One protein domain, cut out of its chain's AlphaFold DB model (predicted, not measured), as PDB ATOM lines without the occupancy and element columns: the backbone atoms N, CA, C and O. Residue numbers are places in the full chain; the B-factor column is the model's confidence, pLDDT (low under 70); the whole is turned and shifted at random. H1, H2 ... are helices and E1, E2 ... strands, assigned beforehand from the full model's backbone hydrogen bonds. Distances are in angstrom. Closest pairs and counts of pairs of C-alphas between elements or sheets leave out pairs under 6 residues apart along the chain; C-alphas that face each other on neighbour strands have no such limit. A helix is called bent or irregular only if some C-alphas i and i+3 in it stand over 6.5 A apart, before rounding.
ATOM      1  N   ALA A  62     182.895 125.706 157.426       95.88
ATOM      2  CA  ALA A  62     182.498 126.836 156.605       95.88
ATOM      3  C   ALA A  62     183.721 127.446 155.921       95.88
ATOM      4  O   ALA A  62     184.714 127.765 156.571       95.88
ATOM      5  N   ILE A  63     183.646 127.650 154.610       95.81
ATOM      6  CA  ILE A  63     184.694 128.309 153.830       95.81
ATOM      7  C   ILE A  63     184.177 129.681 153.420       95.81
ATOM      8  O   ILE A  63     183.240 129.791 152.627       95.81
ATOM      9  N   ARG A  64     184.775 130.736 153.979       95.00
ATOM     10  CA  ARG A  64     184.390 132.115 153.668       95.00
ATOM     11  C   ARG A  64     184.999 132.550 152.345       95.00
ATOM     12  O   ARG A  64     186.219 132.515 152.180       95.00
ATOM     13  N   LEU A  65     184.150 133.023 151.439       94.06
ATOM     14  CA  LEU A  65     184.599 133.631 150.194       94.06
ATOM     15  C   LEU A  65     185.337 134.951 150.467       94.06
ATOM     16  O   LEU A  65     184.905 135.728 151.328       94.06
ATOM     17  N   PRO A  66     186.405 135.253 149.710       93.31
ATOM     18  CA  PRO A  66     186.943 136.604 149.627       93.31
ATOM     19  C   PRO A  66     185.853 137.602 149.194       93.31
ATOM     20  O   PRO A  66     184.925 137.226 148.474       93.31
ATOM     21  N   PRO A  67     185.927 138.880 149.608       91.06
ATOM     22  CA  PRO A  67     184.974 139.899 149.165       91.06
ATOM     23  C   PRO A  67     185.068 140.201 147.660       91.06
ATOM     24  O   PRO A  67     184.143 140.781 147.094       91.06
ATOM     25  N   GLU A  68     186.172 139.843 147.004       92.50
ATOM     26  CA  GLU A  68     186.357 140.006 145.567       92.50
ATOM     27  C   GLU A  68     185.584 138.962 144.751       92.50
ATOM     28  O   GLU A  68     185.658 137.761 145.008       92.50
ATOM     29  N   SER A  69     184.906 139.413 143.692       90.62
ATOM     30  CA  SER A  69     184.191 138.538 142.755       90.62
ATOM     31  C   SER A  69     185.108 137.835 141.749       90.62
ATOM     32  O   SER A  69     184.749 136.774 141.240       90.62
ATOM     33  N   VAL A  70     186.293 138.389 141.476       93.75
ATOM     34  CA  VAL A  70     187.267 137.881 140.495       93.75
ATOM     35  C   VAL A  70     188.591 137.586 141.190       93.75
ATOM     36  O   VAL A  70     189.021 138.330 142.077       93.75
ATOM     37  N   LEU A  71     189.251 136.500 140.784       95.38
ATOM     38  CA  LEU A  71     190.574 136.154 141.295       95.38
ATOM     39  C   LEU A  71     191.624 137.192 140.880       95.38
ATOM     40  O   LEU A  71     191.661 137.667 139.745       95.38
ATOM     41  N   ARG A  72     192.521 137.535 141.808       96.69
ATOM     42  CA  ARG A  72     193.596 138.496 141.548       96.69
ATOM     43  C   ARG A  72     194.804 137.793 140.936       96.69
ATOM     44  O   ARG A  72     195.349 136.874 141.542       96.69
ATOM     45  N   PHE A  73     195.256 138.294 139.789       97.44
ATOM     46  CA  PHE A  73     196.477 137.861 139.107       97.44
ATOM     47  C   PHE A  73     197.458 139.024 138.963       97.44
ATOM     48  O   PHE A  73     197.047 140.140 138.628       97.44
ATOM     49  N   ARG A  74     198.744 138.747 139.191       97.62
ATOM     50  CA  ARG A  74     199.871 139.676 139.021       97.62
ATOM     51  C   ARG A  74     201.027 139.025 138.264       97.62
ATOM     52  O   ARG A  74     201.133 137.800 138.208       97.62
ATOM     53  N   GLY A  75     201.889 139.828 137.665       96.56
ATOM     54  CA  GLY A  75     203.201 139.363 137.238       96.56
ATOM     55  C   GLY A  75     204.156 139.293 138.423       96.56
ATOM     56  O   GLY A  75     204.115 140.130 139.326       96.56
ATOM     57  N   GLN A  76     205.033 138.295 138.438       94.88
ATOM     58  CA  GLN A  76     206.051 138.178 139.471       94.88
ATOM     59  C   GLN A  76     207.234 139.107 139.168       94.88
ATOM     60  O   GLN A  76     207.963 138.888 138.202       94.88
ATOM     61  N   SER A  77     207.484 140.111 140.009       92.12
ATOM     62  CA  SER A  77     208.677 140.950 139.850       92.12
ATOM     63  C   SER A  77     209.949 140.180 140.230       92.12
ATOM     64  O   SER A  77     209.964 139.348 141.142       92.12
ATOM     65  N   ALA A  78     211.063 140.461 139.548       82.56
ATOM     66  CA  ALA A  78     212.341 139.794 139.821       82.56
ATOM     67  C   ALA A  78     212.844 140.022 141.265       82.56
ATOM     68  O   ALA A  78     213.515 139.152 141.833       82.56
ATOM     69  N   ALA A 105     213.517 165.275 154.440       78.81
ATOM     70  CA  ALA A 105     213.549 165.593 153.015       78.81
ATOM     71  C   ALA A 105     214.219 164.475 152.193       78.81
ATOM     72  O   ALA A 105     213.655 164.033 151.191       78.81
ATOM     73  N   HIS A 106     215.368 163.956 152.642       81.62
ATOM     74  CA  HIS A 106     216.038 162.829 151.983       81.62
ATOM     75  C   HIS A 106     215.210 161.545 152.018       81.62
ATOM     76  O   HIS A 106     215.149 160.838 151.015       81.62
ATOM     77  N   ALA A 107     214.553 161.244 153.140       84.06
ATOM     78  CA  ALA A 107     213.681 160.084 153.268       84.06
ATOM     79  C   ALA A 107     212.513 160.174 152.281       84.06
ATOM     80  O   ALA A 107     212.284 159.236 151.525       84.06
ATOM     81  N   LEU A 108     211.846 161.331 152.196       86.38
ATOM     82  CA  LEU A 108     210.739 161.540 151.260       86.38
ATOM     83  C   LEU A 108     211.174 161.421 149.792       86.38
ATOM     84  O   LEU A 108     210.445 160.829 148.992       86.38
ATOM     85  N   ILE A 109     212.347 161.952 149.432       90.12
ATOM     86  CA  ILE A 109     212.890 161.839 148.069       90.12
ATOM     87  C   ILE A 109     213.259 160.383 147.758       90.12
ATOM     88  O   ILE A 109     212.841 159.853 146.726       90.12
ATOM     89  N   ASN A 110     213.973 159.704 148.660       87.25
ATOM     90  CA  ASN A 110     214.380 158.308 148.475       87.25
ATOM     91  C   ASN A 110     213.181 157.357 148.424       87.25
ATOM     92  O   ASN A 110     213.156 156.447 147.594       87.25
ATOM     93  N   ASP A 111     212.165 157.581 149.255       85.81
ATOM     94  CA  ASP A 111     210.917 156.822 149.216       85.81
ATOM     95  C   ASP A 111     210.164 157.061 147.910       85.81
ATOM     96  O   ASP A 111     209.615 156.117 147.340       85.81
ATOM     97  N   GLY A 112     210.180 158.298 147.399       90.12
ATOM     98  CA  GLY A 112     209.623 158.648 146.096       90.12
ATOM     99  C   GLY A 112     210.287 157.874 144.957       90.12
ATOM    100  O   GLY A 112     209.592 157.198 144.196       90.12
ATOM    101  N   VAL A 113     211.620 157.909 144.879       91.00
ATOM    102  CA  VAL A 113     212.398 157.200 143.846       91.00
ATOM    103  C   VAL A 113     212.200 155.687 143.948       91.00
ATOM    104  O   VAL A 113     211.861 155.045 142.955       91.00
ATOM    105  N   ARG A 114     212.311 155.109 145.152       89.06
ATOM    106  CA  ARG A 114     212.101 153.668 145.365       89.06
ATOM    107  C   ARG A 114     210.671 153.243 145.050       89.06
ATOM    108  O   ARG A 114     210.463 152.166 144.503       89.06
ATOM    109  N   SER A 115     209.677 154.065 145.383       88.56
ATOM    110  CA  SER A 115     208.280 153.776 145.056       88.56
ATOM    111  C   SER A 115     208.012 153.850 143.558       88.56
ATOM    112  O   SER A 115     207.250 153.026 143.059       88.56
ATOM    113  N   ALA A 116     208.603 154.816 142.851       92.25
ATOM    114  CA  ALA A 116     208.485 154.918 141.400       92.25
ATOM    115  C   ALA A 116     209.150 153.719 140.711       92.25
ATOM    116  O   ALA A 116     208.545 153.116 139.829       92.25
ATOM    117  N   GLN A 117     210.337 153.322 141.175       92.56
ATOM    118  CA  GLN A 117     211.034 152.138 140.679       92.56
ATOM    119  C   GLN A 117     210.230 150.853 140.932       92.56
ATOM    120  O   GLN A 117     210.011 150.095 139.994       92.56
ATOM    121  N   ARG A 118     209.720 150.633 142.156       90.50
ATOM    122  CA  ARG A 118     208.859 149.472 142.460       90.50
ATOM    123  C   ARG A 118     207.630 149.431 141.563       90.50
ATOM    124  O   ARG A 118     207.318 148.382 141.019       90.50
ATOM    125  N   LYS A 119     206.969 150.574 141.369       92.81
ATOM    126  CA  LYS A 119     205.804 150.666 140.490       92.81
ATOM    127  C   LYS A 119     206.160 150.313 139.041       92.81
ATOM    128  O   LYS A 119     205.422 149.568 138.416       92.81
ATOM    129  N   ALA A 120     207.289 150.801 138.526       94.50
ATOM    130  CA  ALA A 120     207.748 150.456 137.181       94.50
ATOM    131  C   ALA A 120     208.089 148.958 137.049       94.50
ATOM    132  O   ALA A 120     207.761 148.341 136.039       94.50
ATOM    133  N   GLU A 121     208.705 148.357 138.073       93.38
ATOM    134  CA  GLU A 121     208.988 146.915 138.122       93.38
ATOM    135  C   GLU A 121     207.701 146.072 138.192       93.38
ATOM    136  O   GLU A 121     207.605 145.049 137.518       93.38
ATOM    137  N   GLU A 122     206.702 146.509 138.964       94.31
ATOM    138  CA  GLU A 122     205.374 145.885 139.038       94.31
ATOM    139  C   GLU A 122     204.625 145.993 137.704       94.31
ATOM    140  O   GLU A 122     204.123 144.989 137.208       94.31
ATOM    141  N   GLU A 123     204.608 147.169 137.072       95.75
ATOM    142  CA  GLU A 123     203.984 147.374 135.757       95.75
ATOM    143  C   GLU A 123     204.659 146.533 134.664       95.75
ATOM    144  O   GLU A 123     203.978 145.963 133.804       95.75
ATOM    145  N   ALA A 124     205.990 146.418 134.705       95.25
ATOM    146  CA  ALA A 124     206.747 145.563 133.796       95.25
ATOM    147  C   ALA A 124     206.440 144.076 134.019       95.25
ATOM    148  O   ALA A 124     206.328 143.324 133.050       95.25
ATOM    149  N   ALA A 125     206.261 143.653 135.272       96.06
ATOM    150  CA  ALA A 125     205.860 142.288 135.581       96.06
ATOM    151  C   ALA A 125     204.419 142.011 135.127       96.06
ATOM    152  O   ALA A 125     204.156 141.022 134.442       96.06
ATOM    153  N   ASP A 126     203.481 142.909 135.428       97.31
ATOM    154  CA  ASP A 126     202.071 142.783 135.045       97.31
ATOM    155  C   ASP A 126     201.862 142.814 133.524       97.31
ATOM    156  O   ASP A 126     200.865 142.284 133.022       97.31
ATOM    157  N   ALA A 127     202.811 143.368 132.760       96.62
ATOM    158  CA  ALA A 127     202.789 143.298 131.303       96.62
ATOM    159  C   ALA A 127     202.788 141.851 130.781       96.62
ATOM    160  O   ALA A 127     202.188 141.598 129.732       96.62
ATOM    161  N   VAL A 128     203.363 140.899 131.532       94.69
ATOM    162  CA  VAL A 128     203.349 139.466 131.192       94.69
ATOM    163  C   VAL A 128     201.932 138.888 131.164       94.69
ATOM    164  O   VAL A 128     201.684 137.901 130.479       94.69
ATOM    165  N   LEU A 129     200.983 139.514 131.869       96.50
ATOM    166  CA  LEU A 129     199.597 139.056 131.945       96.50
ATOM    167  C   LEU A 129     198.725 139.513 130.774       96.50
ATOM    168  O   LEU A 129     197.638 138.967 130.596       96.50
ATOM    169  N   LYS A 130     199.158 140.511 129.989       96.19
ATOM    170  CA  LYS A 130     198.340 141.102 128.910       96.19
ATOM    171  C   LYS A 130     197.758 140.058 127.943       96.19
ATOM    172  O   LYS A 130     196.559 140.147 127.687       96.19
ATOM    173  N   PRO A 131     198.519 139.051 127.465       94.75
ATOM    174  CA  PRO A 131     197.983 138.035 126.555       94.75
ATOM    175  C   PRO A 131     196.907 137.146 127.193       94.75
ATOM    176  O   PRO A 131     196.086 136.572 126.488       94.75
ATOM    177  N   TYR A 132     196.896 137.037 128.523       95.69
ATOM    178  CA  TYR A 132     196.030 136.125 129.270       95.69
ATOM    179  C   TYR A 132     194.738 136.778 129.769       95.69
ATOM    180  O   TYR A 132     193.855 136.070 130.250       95.69
ATOM    181  N   ARG A 133     194.597 138.107 129.647       96.06
ATOM    182  CA  ARG A 133     193.428 138.855 130.146       96.06
ATOM    183  C   ARG A 133     192.076 138.277 129.715       96.06
ATOM    184  O   ARG A 133     191.249 138.096 130.604       96.06
ATOM    185  N   PRO A 134     191.867 137.867 128.445       95.31
ATOM    186  CA  PRO A 134     190.595 137.275 128.038       95.31
ATOM    187  C   PRO A 134     190.183 136.060 128.873       95.31
ATOM    188  O   PRO A 134     188.999 135.883 129.122       95.31
ATOM    189  N   VAL A 135     191.140 135.245 129.332       95.56
ATOM    190  CA  VAL A 135     190.880 134.080 130.192       95.56
ATOM    191  C   VAL A 135     190.792 134.494 131.662       95.56
ATOM    192  O   VAL A 135     189.887 134.057 132.370       95.56
ATOM    193  N   LEU A 136     191.726 135.328 132.131       96.12
ATOM    194  CA  LEU A 136     191.829 135.728 133.538       96.12
ATOM    195  C   LEU A 136     190.596 136.493 134.025       96.12
ATOM    196  O   LEU A 136     190.127 136.246 135.133       96.12
ATOM    197  N   ASP A 137     190.046 137.375 133.193       95.69
ATOM    198  CA  ASP A 137     188.891 138.201 133.562       95.69
ATOM    199  C   ASP A 137     187.593 137.369 133.664       95.69
ATOM    200  O   ASP A 137     186.612 137.810 134.259       95.69
ATOM    201  N   GLN A 138     187.603 136.134 133.146       95.62
ATOM    202  CA  GLN A 138     186.508 135.162 133.253       95.62
ATOM    203  C   GLN A 138     186.662 134.199 134.443       95.62
ATOM    204  O   GLN A 138     185.837 133.301 134.616       95.62
ATOM    205  N   LEU A 139     187.731 134.314 135.241       95.75
ATOM    206  CA  LEU A 139     187.957 133.466 136.412       95.75
ATOM    207  C   LEU A 139     187.256 134.045 137.643       95.75
ATOM    208  O   LEU A 139     187.860 134.733 138.476       95.75
ATOM    209  N   LEU A 140     185.965 133.738 137.760       95.56
ATOM    210  CA  LEU A 140     185.167 134.114 138.919       95.56
ATOM    211  C   LEU A 140     185.641 133.368 140.168       95.56
ATOM    212  O   LEU A 140     185.827 132.149 140.171       95.56
ATOM    213  N   CYS A 141     185.806 134.119 141.253       93.62
ATOM    214  CA  CYS A 141     186.279 133.618 142.538       93.62
ATOM    215  C   CYS A 141     185.383 132.474 143.039       93.62
ATOM    216  O   CYS A 141     185.874 131.382 143.312       93.62
ATOM    217  N   ALA A 142     184.064 132.681 143.061       91.88
ATOM    218  CA  ALA A 142     183.106 131.688 143.550       91.88
ATOM    219  C   ALA A 142     183.182 130.345 142.796       91.88
ATOM    220  O   ALA A 142     183.172 129.290 143.428       91.88
ATOM    221  N   GLU A 143     183.313 130.375 141.466       94.25
ATOM    222  CA  GLU A 143     183.371 129.167 140.632       94.25
ATOM    223  C   GLU A 143     184.659 128.376 140.862       94.25
ATOM    224  O   GLU A 143     184.620 127.166 141.089       94.25
ATOM    225  N   VAL A 144     185.809 129.061 140.837       94.69
ATOM    226  CA  VAL A 144     187.108 128.405 141.033       94.69
ATOM    227  C   VAL A 144     187.229 127.868 142.456       94.69
ATOM    228  O   VAL A 144     187.760 126.775 142.648       94.69
ATOM    229  N   LEU A 145     186.722 128.596 143.457       93.19
ATOM    230  CA  LEU A 145     186.741 128.132 144.841       93.19
ATOM    231  C   LEU A 145     185.853 126.902 145.036       93.19
ATOM    232  O   LEU A 145     186.307 125.956 145.674       93.19
ATOM    233  N   ALA A 146     184.646 126.873 144.467       92.06
ATOM    234  CA  ALA A 146     183.768 125.703 144.549       92.06
ATOM    235  C   ALA A 146     184.441 124.447 143.965       92.06
ATOM    236  O   ALA A 146     184.512 123.416 144.634       92.06
ATOM    237  N   GLN A 147     185.032 124.564 142.771       95.25
ATOM    238  CA  GLN A 147     185.767 123.459 142.145       95.25
ATOM    239  C   GLN A 147     187.013 123.060 142.952       95.25
ATOM    240  O   GLN A 147     187.324 121.878 143.088       95.25
ATOM    241  N   ALA A 148     187.722 124.026 143.542       96.00
ATOM    242  CA  ALA A 148     188.882 123.748 144.387       96.00
ATOM    243  C   ALA A 148     188.508 123.010 145.686       96.00
ATOM    244  O   ALA A 148     189.284 122.179 146.151       96.00
ATOM    245  N   ILE A 149     187.337 123.283 146.266       94.94
ATOM    246  CA  ILE A 149     186.817 122.590 147.458       94.94
ATOM    247  C   ILE A 149     186.478 121.135 147.129       94.94
ATOM    248  O   ILE A 149     186.828 120.229 147.890       94.94
ATOM    249  N   GLU A 150     185.847 120.905 145.978       94.62
ATOM    250  CA  GLU A 150     185.585 119.560 145.467       94.62
ATOM    251  C   GLU A 150     186.896 118.804 145.203       94.62
ATOM    252  O   GLU A 150     187.094 117.705 145.721       94.62
ATOM    253  N   ALA A 151     187.852 119.429 144.509       93.12
ATOM    254  CA  ALA A 151     189.176 118.860 144.254       93.12
ATOM    255  C   ALA A 151     190.013 118.663 145.535       93.12
ATOM    256  O   ALA A 151     190.953 117.863 145.560       93.12
ATOM    257  N   ALA A 152     189.708 119.390 146.610       93.94
ATOM    258  CA  ALA A 152     190.288 119.178 147.932       93.94
ATOM    259  C   ALA A 152     189.617 118.038 148.712       93.94
ATOM    260  O   ALA A 152     190.104 117.706 149.788       93.94
ATOM    261  N   GLN A 153     188.548 117.442 148.170       94.31
ATOM    262  CA  GLN A 153     187.709 116.431 148.823       94.31
ATOM    263  C   GLN A 153     187.068 116.937 150.123       94.31
ATOM    264  O   GLN A 153     186.810 116.170 151.046       94.31
ATOM    265  N   LEU A 154     186.785 118.242 150.190       91.06
ATOM    266  CA  LEU A 154     186.157 118.878 151.350       91.06
ATOM    267  C   LEU A 154     184.636 119.038 151.187       91.06
ATOM    268  O   LEU A 154     183.956 119.374 152.150       91.06
ATOM    269  N   SER A 155     184.078 118.783 149.999       85.31
ATOM    270  CA  SER A 155     182.679 119.090 149.648       85.31
ATOM    271  C   SER A 155     181.622 118.422 150.533       85.31
ATOM    272  O   SER A 155     180.557 118.995 150.730       85.31
ATOM    273  N   GLN A 156     181.900 117.248 151.106       86.19
ATOM    274  CA  GLN A 156     180.952 116.563 151.998       86.19
ATOM    275  C   GLN A 156     180.845 117.207 153.388       86.19
ATOM    276  O   GLN A 156     179.899 116.931 154.118       86.19
ATOM    277  N   GLN A 157     181.822 118.033 153.767       86.50
ATOM    278  CA  GLN A 157     181.927 118.636 155.099       86.50
ATOM    279  C   GLN A 157     181.934 120.167 155.035       86.50
ATOM    280  O   GLN A 157     181.777 120.821 156.063       86.50
ATOM    281  N   ALA A 158     182.114 120.739 153.841       93.19
ATOM    282  CA  ALA A 158     182.299 122.162 153.632       93.19
ATOM    283  C   ALA A 158     181.056 122.840 153.047       93.19
ATOM    284  O   ALA A 158     180.570 122.474 151.978       93.19
ATOM    285  N   ARG A 159     180.615 123.918 153.695       93.69
ATOM    286  CA  ARG A 159     179.683 124.902 153.142       93.69
ATOM    287  C   ARG A 159     180.449 126.163 152.759       93.69
ATOM    288  O   ARG A 159     181.190 126.717 153.565       93.69
ATOM    289  N   VAL A 160     180.233 126.659 151.547       93.25
ATOM    290  CA  VAL A 160     180.738 127.973 151.136       93.25
ATOM    291  C   VAL A 160     179.807 129.053 151.677       93.25
ATOM    292  O   VAL A 160     178.594 128.964 151.492       93.25
ATOM    293  N   VAL A 161     180.364 130.070 152.334       94.12
ATOM    294  CA  VAL A 161     179.600 131.208 152.866       94.12
ATOM    295  C   VAL A 161     180.133 132.541 152.320       94.12
ATOM    296  O   VAL A 161     181.343 132.679 152.098       94.12
ATOM    297  N   PRO A 162     179.273 133.552 152.105       93.62
ATOM    298  CA  PRO A 162     179.695 134.911 151.781       93.62
ATOM    299  C   PRO A 162     180.621 135.516 152.849       93.62
ATOM    300  O   PRO A 162     180.535 135.186 154.031       93.62
ATOM    301  N   SER A 163     181.465 136.471 152.450       90.38
ATOM    302  CA  SER A 163     182.486 137.079 153.325       90.38
ATOM    303  C   SER A 163     181.941 137.658 154.644       90.38
ATOM    304  O   SER A 163     182.594 137.536 155.682       90.38
ATOM    305  N   GLN A 164     180.751 138.270 154.608       88.62
ATOM    306  CA  GLN A 164     180.123 138.959 155.747       88.62
ATOM    307  C   GLN A 164     179.162 138.079 156.557       88.62
ATOM    308  O   GLN A 164     178.695 138.504 157.611       88.62
ATOM    309  N   GLU A 165     178.839 136.875 156.085       90.75
ATOM    310  CA  GLU A 165     177.877 136.007 156.764       90.75
ATOM    311  C   GLU A 165     178.531 135.348 157.983       90.75
ATOM    312  O   GLU A 165     179.686 134.921 157.929       90.75
ATOM    313  N   ALA A 166     177.819 135.277 159.107       87.94
ATOM    314  CA  ALA A 166     178.265 134.461 160.227       87.94
ATOM    315  C   ALA A 166     178.127 132.981 159.842       87.94
ATOM    316  O   ALA A 166     177.053 132.526 159.455       87.94
ATOM    317  N   ALA A 167     179.223 132.238 159.929       88.00
ATOM    318  CA  ALA A 167     179.203 130.803 159.730       88.00
ATOM    319  C   ALA A 167     178.820 130.118 161.040       88.00
ATOM    320  O   ALA A 167     179.570 130.212 162.004       88.00
ATOM    321  N   ASP A 168     177.684 129.428 161.060       89.19
ATOM    322  CA  ASP A 168     177.355 128.471 162.115       89.19
ATOM    323  C   ASP A 168     177.960 127.113 161.742       89.19
ATOM    324  O   ASP A 168     177.336 126.310 161.046       89.19
ATOM    325  N   ALA A 169     179.248 126.947 162.049       91.69
ATOM    326  CA  ALA A 169     180.030 125.751 161.754       91.69
ATOM    327  C   ALA A 169     181.122 125.542 162.813       91.69
ATOM    328  O   ALA A 169     181.627 126.505 163.397       91.69
ATOM    329  N   ASP A 170     181.527 124.286 163.014       94.12
ATOM    330  CA  ASP A 170     182.589 123.921 163.964       94.12
ATOM    331  C   ASP A 170     183.934 124.537 163.574       94.12
ATOM    332  O   ASP A 170     184.735 124.918 164.431       94.12
ATOM    333  N   TRP A 171     184.171 124.659 162.270       95.75
ATOM    334  CA  TRP A 171     185.373 125.244 161.702       95.75
ATOM    335  C   TRP A 171     185.021 126.325 160.700       95.75
ATOM    336  O   TRP A 171     184.130 126.159 159.872       95.75
ATOM    337  N   THR A 172     185.774 127.418 160.726       96.06
ATOM    338  CA  THR A 172     185.699 128.458 159.701       96.06
ATOM    339  C   THR A 172     187.071 128.637 159.070       96.06
ATOM    340  O   THR A 172     188.036 128.969 159.751       96.06
ATOM    341  N   LEU A 173     187.163 128.443 157.758       96.62
ATOM    342  CA  LEU A 173     188.369 128.684 156.977       96.62
ATOM    343  C   LEU A 173     188.211 129.958 156.153       96.62
ATOM    344  O   LEU A 173     187.218 130.164 155.449       96.62
ATOM    345  N   ARG A 174     189.233 130.803 156.215       95.75
ATOM    346  CA  ARG A 174     189.345 132.046 155.457       95.75
ATOM    347  C   ARG A 174     190.615 132.027 154.630       95.75
ATOM    348  O   ARG A 174     191.676 131.697 155.149       95.75
ATOM    349  N   ILE A 175     190.514 132.433 153.370       95.62
ATOM    350  CA  ILE A 175     191.643 132.498 152.444       95.62
ATOM    351  C   ILE A 175     191.635 133.825 151.682       95.62
ATOM    352  O   ILE A 175     190.580 134.296 151.265       95.62
ATOM    353  N   ALA A 176     192.808 134.421 151.489       96.00
ATOM    354  CA  ALA A 176     193.010 135.593 150.638       96.00
ATOM    355  C   ALA A 176     194.050 135.264 149.549       96.00
ATOM    356  O   ALA A 176     195.246 135.465 149.775       96.00
ATOM    357  N   PRO A 177     193.624 134.700 148.400       96.94
ATOM    358  CA  PRO A 177     194.539 134.229 147.368       96.94
ATOM    359  C   PRO A 177     194.961 135.341 146.398       96.94
ATOM    360  O   PRO A 177     194.137 136.127 145.921       96.94
ATOM    361  N   VAL A 178     196.244 135.360 146.044       97.06
ATOM    362  CA  VAL A 178     196.809 136.158 144.953       97.06
ATOM    363  C   VAL A 178     197.668 135.250 144.087       97.06
ATOM    364  O   VAL A 178     198.584 134.587 144.574       97.06
ATOM    365  N   PHE A 179     197.376 135.223 142.794       97.88
ATOM    366  CA  PHE A 179     198.133 134.436 141.836       97.88
ATOM    367  C   PHE A 179     199.211 135.275 141.159       97.88
ATOM    368  O   PHE A 179     198.978 136.436 140.815       97.88
ATOM    369  N   PHE A 180     200.366 134.665 140.909       97.56
ATOM    370  CA  PHE A 180     201.473 135.287 140.193       97.56
ATOM    371  C   PHE A 180     201.892 134.448 138.992       97.56
ATOM    372  O   PHE A 180     202.118 133.251 139.127       97.56
ATOM    373  N   MET A 181     202.044 135.073 137.829       96.44
ATOM    374  CA  MET A 181     202.696 134.451 136.674       96.44
ATOM    375  C   MET A 181     204.188 134.791 136.703       96.44
ATOM    376  O   MET A 181     204.546 135.961 136.862       96.44
ATOM    377  N   THR A 182     205.063 133.800 136.539       95.00
ATOM    378  CA  THR A 182     206.506 134.059 136.416       95.00
ATOM    379  C   THR A 182     206.821 134.887 135.165       95.00
ATOM    380  O   THR A 182     206.105 134.823 134.168       95.00
ATOM    381  N   MET A 183     207.921 135.650 135.180       92.69
ATOM    382  CA  MET A 183     208.333 136.483 134.032       92.69
ATOM    383  C   MET A 183     208.583 135.679 132.752       92.69
ATOM    384  O   MET A 183     208.339 136.162 131.650       92.69
ATOM    385  N   ASP A 184     209.062 134.445 132.896       92.25
ATOM    386  CA  ASP A 184     209.245 133.515 131.781       92.25
ATOM    387  C   ASP A 184     207.947 132.801 131.368       92.25
ATOM    388  O   ASP A 184     207.973 131.988 130.448       92.25
ATOM    389  N   GLN A 185     206.820 133.106 132.025       93.31
ATOM    390  CA  GLN A 185     205.489 132.545 131.776       93.31
ATOM    391  C   GLN A 185     205.457 131.017 131.882       93.31
ATOM    392  O   GLN A 185     204.650 130.358 131.233       93.31
ATOM    393  N   ARG A 186     206.340 130.417 132.688       91.88
ATOM    394  CA  ARG A 186     206.423 128.957 132.824       91.88
ATOM    395  C   ARG A 186     205.653 128.417 134.012       91.88
ATOM    396  O   ARG A 186     205.288 127.249 133.988       91.88
ATOM    397  N   ALA A 187     205.419 129.210 135.048       93.62
ATOM    398  CA  ALA A 187     204.719 128.741 136.233       93.62
ATOM    399  C   ALA A 187     203.724 129.777 136.750       93.62
ATOM    400  O   ALA A 187     203.938 130.987 136.652       93.62
ATOM    401  N   LEU A 188     202.662 129.257 137.354       96.00
ATOM    402  CA  LEU A 188     201.727 130.004 138.168       96.00
ATOM    403  C   LEU A 188     202.072 129.757 139.640       96.00
ATOM    404  O   LEU A 188     202.225 128.613 140.066       96.00
ATOM    405  N   LEU A 189     202.185 130.817 140.424       97.00
ATOM    406  CA  LEU A 189     202.319 130.757 141.870       97.00
ATOM    407  C   LEU A 189     201.006 131.202 142.508       97.00
ATOM    408  O   LEU A 189     200.289 132.031 141.951       97.00
ATOM    409  N   LEU A 190     200.716 130.673 143.686       97.81
ATOM    410  CA  LEU A 190     199.649 131.125 144.567       97.81
ATOM    411  C   LEU A 190     200.284 131.561 145.879       97.81
ATOM    412  O   LEU A 190     200.861 130.718 146.563       97.81
ATOM    413  N   ASP A 191     200.092 132.821 146.248       97.50
ATOM    414  CA  ASP A 191     200.270 133.277 147.621       97.50
ATOM    415  C   ASP A 191     198.911 133.406 148.279       97.50
ATOM    416  O   ASP A 191     198.032 134.121 147.800       97.50
ATOM    417  N   ALA A 192     198.742 132.715 149.394       96.88
ATOM    418  CA  ALA A 192     197.518 132.740 150.165       96.88
ATOM    419  C   ALA A 192     197.836 133.040 151.625       96.88
ATOM    420  O   ALA A 192     198.638 132.348 152.257       96.88
ATOM    421  N   GLU A 193     197.173 134.050 152.176       96.81
ATOM    422  CA  GLU A 193     197.043 134.185 153.622       96.81
ATOM    423  C   GLU A 193     195.817 133.391 154.063       96.81
ATOM    424  O   GLU A 193     194.725 133.582 153.520       96.81
ATOM    425  N   ILE A 194     196.017 132.458 154.992       96.50
ATOM    426  CA  ILE A 194     194.982 131.524 155.415       96.50
ATOM    427  C   ILE A 194     194.857 131.566 156.932       96.50
ATOM    428  O   ILE A 194     195.861 131.495 157.645       96.50
ATOM    429  N   ALA A 195     193.617 131.649 157.403       96.38
ATOM    430  CA  ALA A 195     193.253 131.555 158.806       96.38
ATOM    431  C   ALA A 195     192.176 130.482 158.980       96.38
ATOM    432  O   ALA A 195     191.230 130.409 158.192       96.38
ATOM    433  N   VAL A 196     192.332 129.653 160.008       96.31
ATOM    434  CA  VAL A 196     191.365 128.630 160.400       96.31
ATOM    435  C   VAL A 196     190.962 128.882 161.848       96.31
ATOM    436  O   VAL A 196     191.812 128.923 162.738       96.31
ATOM    437  N   GLU A 197     189.669 129.069 162.062       95.44
ATOM    438  CA  GLU A 197     189.010 129.356 163.337       95.44
ATOM    439  C   GLU A 197     188.211 128.113 163.773       95.44
ATOM    440  O   GLU A 197     187.718 127.367 162.918       95.44
ATOM    441  N   LYS A 198     188.093 127.880 165.087       94.75
ATOM    442  CA  LYS A 198     187.345 126.752 165.660       94.75
ATOM    443  C   LYS A 198     186.204 127.292 166.523       94.75
ATOM    444  O   LYS A 198     186.417 127.698 167.664       94.75
ATOM    445  N   GLY A 199     184.996 127.251 165.973       90.75
ATOM    446  CA  GLY A 199     183.811 127.906 166.512       90.75
ATOM    447  C   GLY A 199     183.662 129.357 166.047       90.75
ATOM    448  O   GLY A 199     184.551 129.958 165.443       90.75
ATOM    449  N   ILE A 200     182.490 129.926 166.315       88.94
ATOM    450  CA  ILE A 200     182.120 131.264 165.848       88.94
ATOM    451  C   ILE A 200     182.864 132.329 166.657       88.94
ATOM    452  O   ILE A 200     182.718 132.403 167.874       88.94
ATOM    453  N   GLY A 201     183.618 133.194 165.974       85.25
ATOM    454  CA  GLY A 201     184.277 134.344 166.603       85.25
ATOM    455  C   GLY A 201     185.461 133.985 167.505       85.25
ATOM    456  O   GLY A 201     185.905 134.834 168.273       85.25
ATOM    457  N   SER A 202     185.966 132.751 167.426       91.50
ATOM    458  CA  SER A 202     187.203 132.347 168.096       91.50
ATOM    459  C   SER A 202     188.425 132.966 167.418       91.50
ATOM    460  O   SER A 202     188.422 133.149 166.199       91.50
ATOM    461  N   ASP A 203     189.511 133.153 168.167       93.75
ATOM    462  CA  ASP A 203     190.815 133.412 167.559       93.75
ATOM    463  C   ASP A 203     191.213 132.264 166.609       93.75
ATOM    464  O   ASP A 203     190.915 131.094 166.887       93.75
ATOM    465  N   PRO A 204     191.907 132.554 165.493       95.06
ATOM    466  CA  PRO A 204     192.373 131.510 164.596       95.06
ATOM    467  C   PRO A 204     193.310 130.531 165.312       95.06
ATOM    468  O   PRO A 204     194.378 130.911 165.793       95.06
ATOM    469  N   VAL A 205     192.958 129.246 165.308       94.88
ATOM    470  CA  VAL A 205     193.827 128.175 165.822       94.88
ATOM    471  C   VAL A 205     195.017 127.918 164.897       94.88
ATOM    472  O   VAL A 205     196.027 127.347 165.306       94.88
ATOM    473  N   TRP A 206     194.919 128.364 163.642       94.88
ATOM    474  CA  TRP A 206     195.999 128.291 162.671       94.88
ATOM    475  C   TRP A 206     195.956 129.498 161.736       94.88
ATOM    476  O   TRP A 206     194.937 129.770 161.110       94.88
ATOM    477  N   THR A 207     197.067 130.232 161.637       95.38
ATOM    478  CA  THR A 207     197.246 131.324 160.668       95.38
ATOM    479  C   THR A 207     198.612 131.203 160.021       95.38
ATOM    480  O   THR A 207     199.633 131.196 160.718       95.38
ATOM    481  N   ARG A 208     198.652 131.107 158.691       95.62
ATOM    482  CA  ARG A 208     199.901 131.013 157.926       95.62
ATOM    483  C   ARG A 208     199.764 131.676 156.564       95.62
ATOM    484  O   ARG A 208     198.692 131.704 155.964       95.62
ATOM    485  N   ARG A 209     200.903 132.131 156.044       96.44
ATOM    486  CA  ARG A 209     201.069 132.390 154.615       96.44
ATOM    487  C   ARG A 209     201.579 131.137 153.932       96.44
ATOM    488  O   ARG A 209     202.506 130.489 154.427       96.44
ATOM    489  N   VAL A 210     200.965 130.815 152.806       96.62
ATOM    490  CA  VAL A 210     201.298 129.657 151.987       96.62
ATOM    491  C   VAL A 210     201.619 130.146 150.582       96.62
ATOM    492  O   VAL A 210     200.786 130.800 149.961       96.62
ATOM    493  N   ARG A 211     202.811 129.815 150.083       97.31
ATOM    494  CA  ARG A 211     203.217 130.013 148.690       97.31
ATOM    495  C   ARG A 211     203.316 128.656 148.006       97.31
ATOM    496  O   ARG A 211     204.152 127.823 148.362       97.31
ATOM    497  N   LEU A 212     202.454 128.421 147.029       96.69
ATOM    498  CA  LEU A 212     202.424 127.200 146.228       96.69
ATOM    499  C   LEU A 212     202.799 127.529 144.790       96.69
ATOM    500  O   LEU A 212     202.523 128.621 144.308       96.69
ATOM    501  N   MET A 213     203.411 126.577 144.099       95.69
ATOM    502  CA  MET A 213     203.832 126.744 142.715       95.69
ATOM    503  C   MET A 213     203.250 125.627 141.853       95.69
ATOM    504  O   MET A 213     203.190 124.472 142.283       95.69
ATOM    505  N   SER A 214     202.814 125.966 140.642       94.25
ATOM    506  CA  SER A 214     202.447 124.991 139.622       94.25
ATOM    507  C   SER A 214     203.703 124.340 139.033       94.25
ATOM    508  O   SER A 214     204.802 124.888 139.125       94.25
ATOM    509  N   PRO A 215     203.571 123.210 138.335       90.19
ATOM    510  CA  PRO A 215     204.653 122.711 137.497       90.19
ATOM    511  C   PRO A 215     205.082 123.748 136.477       90.19
ATOM    512  O   PRO A 215     204.239 124.482 135.947       90.19
ATOM    513  N   ALA A 216     206.378 123.771 136.183       90.00
ATOM    514  CA  ALA A 216     206.887 124.582 135.099       90.00
ATOM    515  C   ALA A 216     206.429 123.980 133.765       90.00
ATOM    516  O   ALA A 216     206.566 122.780 133.524       90.00
ATOM    517  N   THR A 217     205.924 124.809 132.858       87.06
ATOM    518  CA  THR A 217     205.723 124.401 131.473       87.06
ATOM    519  C   THR A 217     207.092 124.180 130.819       87.06
ATOM    520  O   THR A 217     208.071 124.864 131.162       87.06
ATOM    521  N   PRO A 218     207.214 123.244 129.863       82.12
ATOM    522  CA  PRO A 218     208.369 123.214 128.978       82.12
ATOM    523  C   PRO A 218     208.542 124.574 128.297       82.12
ATOM    524  O   PRO A 218     207.566 125.301 128.088       82.12
ATOM    525  N   LEU A 219     209.784 124.918 127.960       74.50
ATOM    526  CA  LEU A 219     210.054 126.087 127.136       74.50
ATOM    527  C   LEU A 219     209.563 125.767 125.716       74.50
ATOM    528  O   LEU A 219     210.261 125.111 124.949       74.50
ATOM    529  N   ALA A 220     208.324 126.138 125.401       66.00
ATOM    530  CA  ALA A 220     207.815 126.048 124.040       66.00
ATOM    531  C   ALA A 220     208.508 127.103 123.164       66.00
ATOM    532  O   ALA A 220     208.916 128.155 123.656       66.00
ATOM    533  N   ALA A 221     208.603 126.848 121.856       55.78
ATOM    534  CA  ALA A 221     209.180 127.798 120.899       55.78
ATOM    535  C   ALA A 221     208.422 129.145 120.850       55.78
ATOM    536  O   ALA A 221     208.993 130.148 120.430       55.78
ATOM    537  N   ALA A 222     207.166 129.183 121.321       62.62
ATOM    538  CA  ALA A 222     206.390 130.400 121.524       62.62
ATOM    539  C   ALA A 222     205.960 130.538 123.006       62.62
ATOM    540  O   ALA A 222     205.260 129.659 123.517       62.62
ATOM    541  N   PRO A 223     206.311 131.642 123.695       59.56
ATOM    542  CA  PRO A 223     206.096 131.826 125.137       59.56
ATOM    543  C   PRO A 223     204.625 131.923 125.585       59.56
ATOM    544  O   PRO A 223     204.362 131.943 126.781       59.56
ATOM    545  N   HIS A 224     203.661 131.963 124.657       64.44
ATOM    546  CA  HIS A 224     202.238 132.178 124.966       64.44
ATOM    547  C   HIS A 224     201.352 130.936 124.801       64.44
ATOM    548  O   HIS A 224     200.175 130.982 125.147       64.44
ATOM    549  N   SER A 225     201.885 129.833 124.270       67.75
ATOM    550  CA  SER A 225     201.064 128.694 123.841       67.75
ATOM    551  C   SER A 225     200.411 127.925 125.002       67.75
ATOM    552  O   SER A 225     199.186 127.915 125.074       67.75
ATOM    553  N   PRO A 226     201.143 127.366 125.985       82.19
ATOM    554  CA  PRO A 226     200.567 126.318 126.831       82.19
ATOM    555  C   PRO A 226     199.472 126.780 127.804       82.19
ATOM    556  O   PRO A 226     198.722 125.959 128.326       82.19
ATOM    557  N   TRP A 227     199.421 128.073 128.132       90.31
ATOM    558  CA  TRP A 227     198.451 128.627 129.081       90.31
ATOM    559  C   TRP A 227     197.173 129.130 128.415       90.31
ATOM    560  O   TRP A 227     196.179 129.301 129.118       90.31
ATOM    561  N   LEU A 228     197.206 129.378 127.101       90.88
ATOM    562  CA  LEU A 228     196.058 129.822 126.307       90.88
ATOM    563  C   LEU A 228     195.365 128.669 125.569       90.88
ATOM    564  O   LEU A 228     194.280 128.875 125.031       90.88
ATOM    565  N   ASP A 229     195.948 127.470 125.580       86.94
ATOM    566  CA  ASP A 229     195.353 126.275 124.982       86.94
ATOM    567  C   ASP A 229     193.935 126.008 125.526       86.94
ATOM    568  O   ASP A 229     193.682 126.116 126.732       86.94
ATOM    569  N   GLU A 230     193.024 125.630 124.620       87.38
ATOM    570  CA  GLU A 230     191.639 125.232 124.922       87.38
ATOM    571  C   GLU A 230     190.904 126.237 125.835       87.38
ATOM    572  O   GLU A 230     190.406 125.869 126.901       87.38
ATOM    573  N   ASP A 231     190.891 127.519 125.455       88.50
ATOM    574  CA  ASP A 231     190.275 128.616 126.227       88.50
ATOM    575  C   ASP A 231     190.899 128.811 127.622       88.50
ATOM    576  O   ASP A 231     190.250 129.178 128.611       88.50
ATOM    577  N   GLY A 232     192.201 128.537 127.707       93.12
ATOM    578  CA  GLY A 232     192.986 128.636 128.929       93.12
ATOM    579  C   GLY A 232     192.664 127.566 129.968       93.12
ATOM    580  O   GLY A 232     192.876 127.782 131.168       93.12
ATOM    581  N   ARG A 233     192.184 126.394 129.535       92.88
ATOM    582  CA  ARG A 233     191.858 125.248 130.405       92.88
ATOM    583  C   ARG A 233     192.987 124.914 131.376       92.88
ATOM    584  O   ARG A 233     192.735 124.681 132.560       92.88
ATOM    585  N   ARG A 234     194.239 124.934 130.904       92.38
ATOM    586  CA  ARG A 234     195.419 124.690 131.748       92.38
ATOM    587  C   ARG A 234     195.551 125.722 132.867       92.38
ATOM    588  O   ARG A 234     195.827 125.344 134.008       92.38
ATOM    589  N   LEU A 235     195.360 127.003 132.554       94.44
ATOM    590  CA  LEU A 235     195.457 128.094 133.520       94.44
ATOM    591  C   LEU A 235     194.377 127.960 134.599       94.44
ATOM    592  O   LEU A 235     194.704 128.001 135.787       94.44
ATOM    593  N   ARG A 236     193.127 127.686 134.196       95.75
ATOM    594  CA  ARG A 236     192.009 127.445 135.127       95.75
ATOM    595  C   ARG A 236     192.284 126.253 136.044       95.75
ATOM    596  O   ARG A 236     192.203 126.385 137.265       95.75
ATOM    597  N   ARG A 237     192.682 125.111 135.463       94.94
ATOM    598  CA  ARG A 237     193.024 123.892 136.214       94.94
ATOM    599  C   ARG A 237     194.156 124.150 137.203       94.94
ATOM    600  O   ARG A 237     194.042 123.771 138.358       94.94
ATOM    601  N   SER A 238     195.214 124.840 136.782       95.06
ATOM    602  CA  SER A 238     196.355 125.128 137.662       95.06
ATOM    603  C   SER A 238     195.956 126.016 138.841       95.06
ATOM    604  O   SER A 238     196.349 125.729 139.969       95.06
ATOM    605  N   ALA A 239     195.140 127.051 138.614       96.75
ATOM    606  CA  ALA A 239     194.638 127.904 139.691       96.75
ATOM    607  C   ALA A 239     193.787 127.113 140.704       96.75
ATOM    608  O   ALA A 239     194.000 127.223 141.914       96.75
ATOM    609  N   MET A 240     192.883 126.262 140.206       96.88
ATOM    610  CA  MET A 240     192.060 125.362 141.020       96.88
ATOM    611  C   MET A 240     192.918 124.379 141.828       96.88
ATOM    612  O   MET A 240     192.736 124.268 143.039       96.88
ATOM    613  N   THR A 241     193.880 123.700 141.196       95.19
ATOM    614  CA  THR A 241     194.765 122.729 141.857       95.19
ATOM    615  C   THR A 241     195.592 123.385 142.966       95.19
ATOM    616  O   THR A 241     195.733 122.815 144.052       95.19
ATOM    617  N   LEU A 242     196.102 124.601 142.739       96.94
ATOM    618  CA  LEU A 242     196.832 125.352 143.766       96.94
ATOM    619  C   LEU A 242     195.930 125.706 144.957       96.94
ATOM    620  O   LEU A 242     196.332 125.483 146.100       96.94
ATOM    621  N   LEU A 243     194.709 126.189 144.715       97.69
ATOM    622  CA  LEU A 243     193.747 126.484 145.786       97.69
ATOM    623  C   LEU A 243     193.339 125.231 146.562       97.69
ATOM    624  O   LEU A 243     193.356 125.242 147.790       97.69
ATOM    625  N   ALA A 244     193.038 124.135 145.865       96.69
ATOM    626  CA  ALA A 244     192.675 122.865 146.489       96.69
ATOM    627  C   ALA A 244     193.774 122.385 147.446       96.69
ATOM    628  O   ALA A 244     193.508 121.942 148.564       96.69
ATOM    629  N   ARG A 245     195.037 122.522 147.030       95.88
ATOM    630  CA  ARG A 245     196.182 122.170 147.868       95.88
ATOM    631  C   ARG A 245     196.375 123.131 149.039       95.88
ATOM    632  O   ARG A 245     196.727 122.674 150.124       95.88
ATOM    633  N   ALA A 246     196.128 124.427 148.850       96.81
ATOM    634  CA  ALA A 246     196.150 125.402 149.938       96.81
ATOM    635  C   ALA A 246     195.112 125.058 151.020       96.81
ATOM    636  O   ALA A 246     195.448 125.075 152.203       96.81
ATOM    637  N   TYR A 247     193.897 124.659 150.626       96.62
ATOM    638  CA  TYR A 247     192.865 124.208 151.564       96.62
ATOM    639  C   TYR A 247     193.276 122.956 152.338       96.62
ATOM    640  O   TYR A 247     193.149 122.937 153.560       96.62
ATOM    641  N   ARG A 248     193.824 121.940 151.660       95.06
ATOM    642  CA  ARG A 248     194.317 120.728 152.338       95.06
ATOM    643  C   ARG A 248     195.402 121.057 153.361       95.06
ATOM    644  O   ARG A 248     195.282 120.664 154.513       95.06
ATOM    645  N   LEU A 249     196.400 121.859 152.978       94.69
ATOM    646  CA  LEU A 249     197.471 122.281 153.889       94.69
ATOM    647  C   LEU A 249     196.943 123.039 155.112       94.69
ATOM    648  O   LEU A 249     197.476 122.877 156.207       94.69
ATOM    649  N   ALA A 250     195.914 123.863 154.925       95.38
ATOM    650  CA  ALA A 250     195.288 124.590 156.016       95.38
ATOM    651  C   ALA A 250     194.548 123.662 156.983       95.38
ATOM    652  O   ALA A 250     194.729 123.788 158.191       95.38
ATOM    653  N   MET A 251     193.772 122.707 156.468       94.75
ATOM    654  CA  MET A 251     193.041 121.746 157.299       94.75
ATOM    655  C   MET A 251     193.981 120.767 158.011       94.75
ATOM    656  O   MET A 251     193.829 120.536 159.212       94.75
ATOM    657  N   ASP A 252     195.004 120.262 157.321       93.00
ATOM    658  CA  ASP A 252     196.051 119.431 157.924       93.00
ATOM    659  C   ASP A 252     196.779 120.206 159.032       93.00
ATOM    660  O   ASP A 252     197.001 119.692 160.127       93.00
ATOM    661  N   GLY A 253     197.115 121.475 158.776       92.56
ATOM    662  CA  GLY A 253     197.787 122.332 159.747       92.56
ATOM    663  C   GLY A 253     196.918 122.661 160.962       92.56
ATOM    664  O   GLY A 253     197.411 122.646 162.088       92.56
ATOM    665  N   ALA A 254     195.632 122.932 160.751       93.38
ATOM    666  CA  ALA A 254     194.695 123.284 161.812       93.38
ATOM    667  C   ALA A 254     194.331 122.089 162.704       93.38
ATOM    668  O   ALA A 254     194.266 122.230 163.925       93.38
ATOM    669  N   THR A 255     194.158 120.899 162.121       91.62
ATOM    670  CA  THR A 255     193.901 119.665 162.887       91.62
ATOM    671  C   THR A 255     195.115 119.237 163.714       91.62
ATOM    672  O   THR A 255     194.958 118.657 164.788       91.62
ATOM    673  N   GLN A 256     196.324 119.589 163.268       89.31
ATOM    674  CA  GLN A 256     197.576 119.318 163.975       89.31
ATOM    675  C   GLN A 256     198.008 120.439 164.931       89.31
ATOM    676  O   GLN A 256     198.967 120.242 165.668       89.31
ATOM    677  N   ALA A 257     197.324 121.589 164.975       81.38
ATOM    678  CA  ALA A 257     197.793 122.791 165.680       81.38
ATOM    679  C   ALA A 257     198.006 122.625 167.207       81.38
ATOM    680  O   ALA A 257     198.669 123.459 167.819       81.38
ATOM    681  N   GLY A 258     197.493 121.550 167.819       66.75
ATOM    682  CA  GLY A 258     197.734 121.185 169.225       66.75
ATOM    683  C   GLY A 258     198.764 120.069 169.445       66.75
ATOM    684  O   GLY A 258     199.278 119.927 170.554       66.75
ATOM    685  N   ALA A 259     199.102 119.294 168.412       72.00
ATOM    686  CA  ALA A 259     200.276 118.436 168.455       72.00
ATOM    687  C   ALA A 259     201.469 119.368 168.271       72.00
ATOM    688  O   ALA A 259     201.495 120.109 167.291       72.00
ATOM    689  N   SER A 260     202.407 119.399 169.223       57.00
ATOM    690  CA  SER A 260     203.632 120.208 169.150       57.00
ATOM    691  C   SER A 260     204.142 120.210 167.713       57.00
ATOM    692  O   SER A 260     204.602 119.162 167.264       57.00
ATOM    693  N   ASN A 261     203.925 121.321 166.986       55.06
ATOM    694  CA  ASN A 261     204.137 121.415 165.540       55.06
ATOM    695  C   ASN A 261     205.451 120.714 165.223       55.06
ATOM    696  O   ASN A 261     206.484 121.260 165.615       55.06
TER     697      ASN A 261
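This is residues 62 to 78 and 105 to 261 of the 373 residues of an uncharacterized protein of Roseateles sp. YR242 (UniProt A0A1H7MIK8). A twisted sheet has the long helix H3 packed along its strands E4, E5 and E6, while the short helix H2 packs on H3 near E1 and E3. From the end of the sheet where E2 lies, the long helix H1 reaches away, and its residues 105 to 117 stick out as a free arm. The printed part has 174 residues, in the order E1, E2, H1, H2, E3, E4, E5, E6, H3: three named helices and six named strands, a mixed class. The sheet is branched at E4, with parallel and antiparallel pairs. The whole is only just compact, close to loose, with a radius of gyration of the C-alphas of 18.3 A and spans of 53 by 46 by 32 A.

Find C-alpha 62 at (182.498, 126.836, 156.605), where E1, residues 62 to 64, begins. E2 is residues 72 to 75. After the cut, find C-alpha 105 at (213.549, 165.593, 153.015); from there H1 runs to residue 136, 41.7 A, with a kink of 62 degrees near residue 130. It is irregular: C-alphas 131 and 134 are 7.6 A apart. H2 is residues 141 to 151, 15.1 A, and E3 residues 158 to 161. Next come E4, residues 171 to 181, 31.8 A; E5, residues 188 to 198, 31.2 A; and E6, residues 204 to 213, 25.2 A. H3, residues 225 to 255, spans 40.7 A and ends at C-alpha 255, (193.901, 119.665, 162.887). It has a kink of 102 degrees near residue 232 and is irregular, C-alphas 227 and 230 being 8.7 A apart.

Start at E4. E1 and E2, both parallel to it, lie on one side, with N 64 and O 173 at 2.9 A and N 74 and O 179 at 2.8 A; E5 lies on the other side. E4, E5 and E6 form a meander, each strand the antiparallel neighbour of the one before, in two hairpins; look at N 176 and O 193, 2.9 A, and N 192 and O 210, 2.9 A. E3 is parallel to E1, with N 63 and O 159 at 2.8 A. H3 is on the sheet; its closest C-alphas to E6 are Ala 254 and Trp 206, 5.2 A. H2 touches H3 at Ala 148 and Ala 244, their closest C-alphas, 4.4 A, at a steep tilt of 67 degrees, the same way. H1 touches H3 with residues 132 to 135 alone, closest at the C-alphas of Val 135 and Gly 232, 6.0 A. H1 is only just at the sheet's level, at a height of 3.7 A, and its closest C-alphas to E2 are Asp 126 and Gly 75, 4.2 A. Every O i to N i+4 pair is within hydrogen-bond range in H2, against 21 of 28 in H1 and 23 of 27 in H3.

The C-alphas farthest apart are those of Ala 105 and Gln 156, 58.9 A. Residues 79 to 104 are not printed, and C-alphas 78 and 105 are 29.0 A apart across the cut. The link from E6 to H3 is long. Mean pLDDT of the printed part is 91.3; residues 220 to 225, 258 and 260 to 261 are under 70.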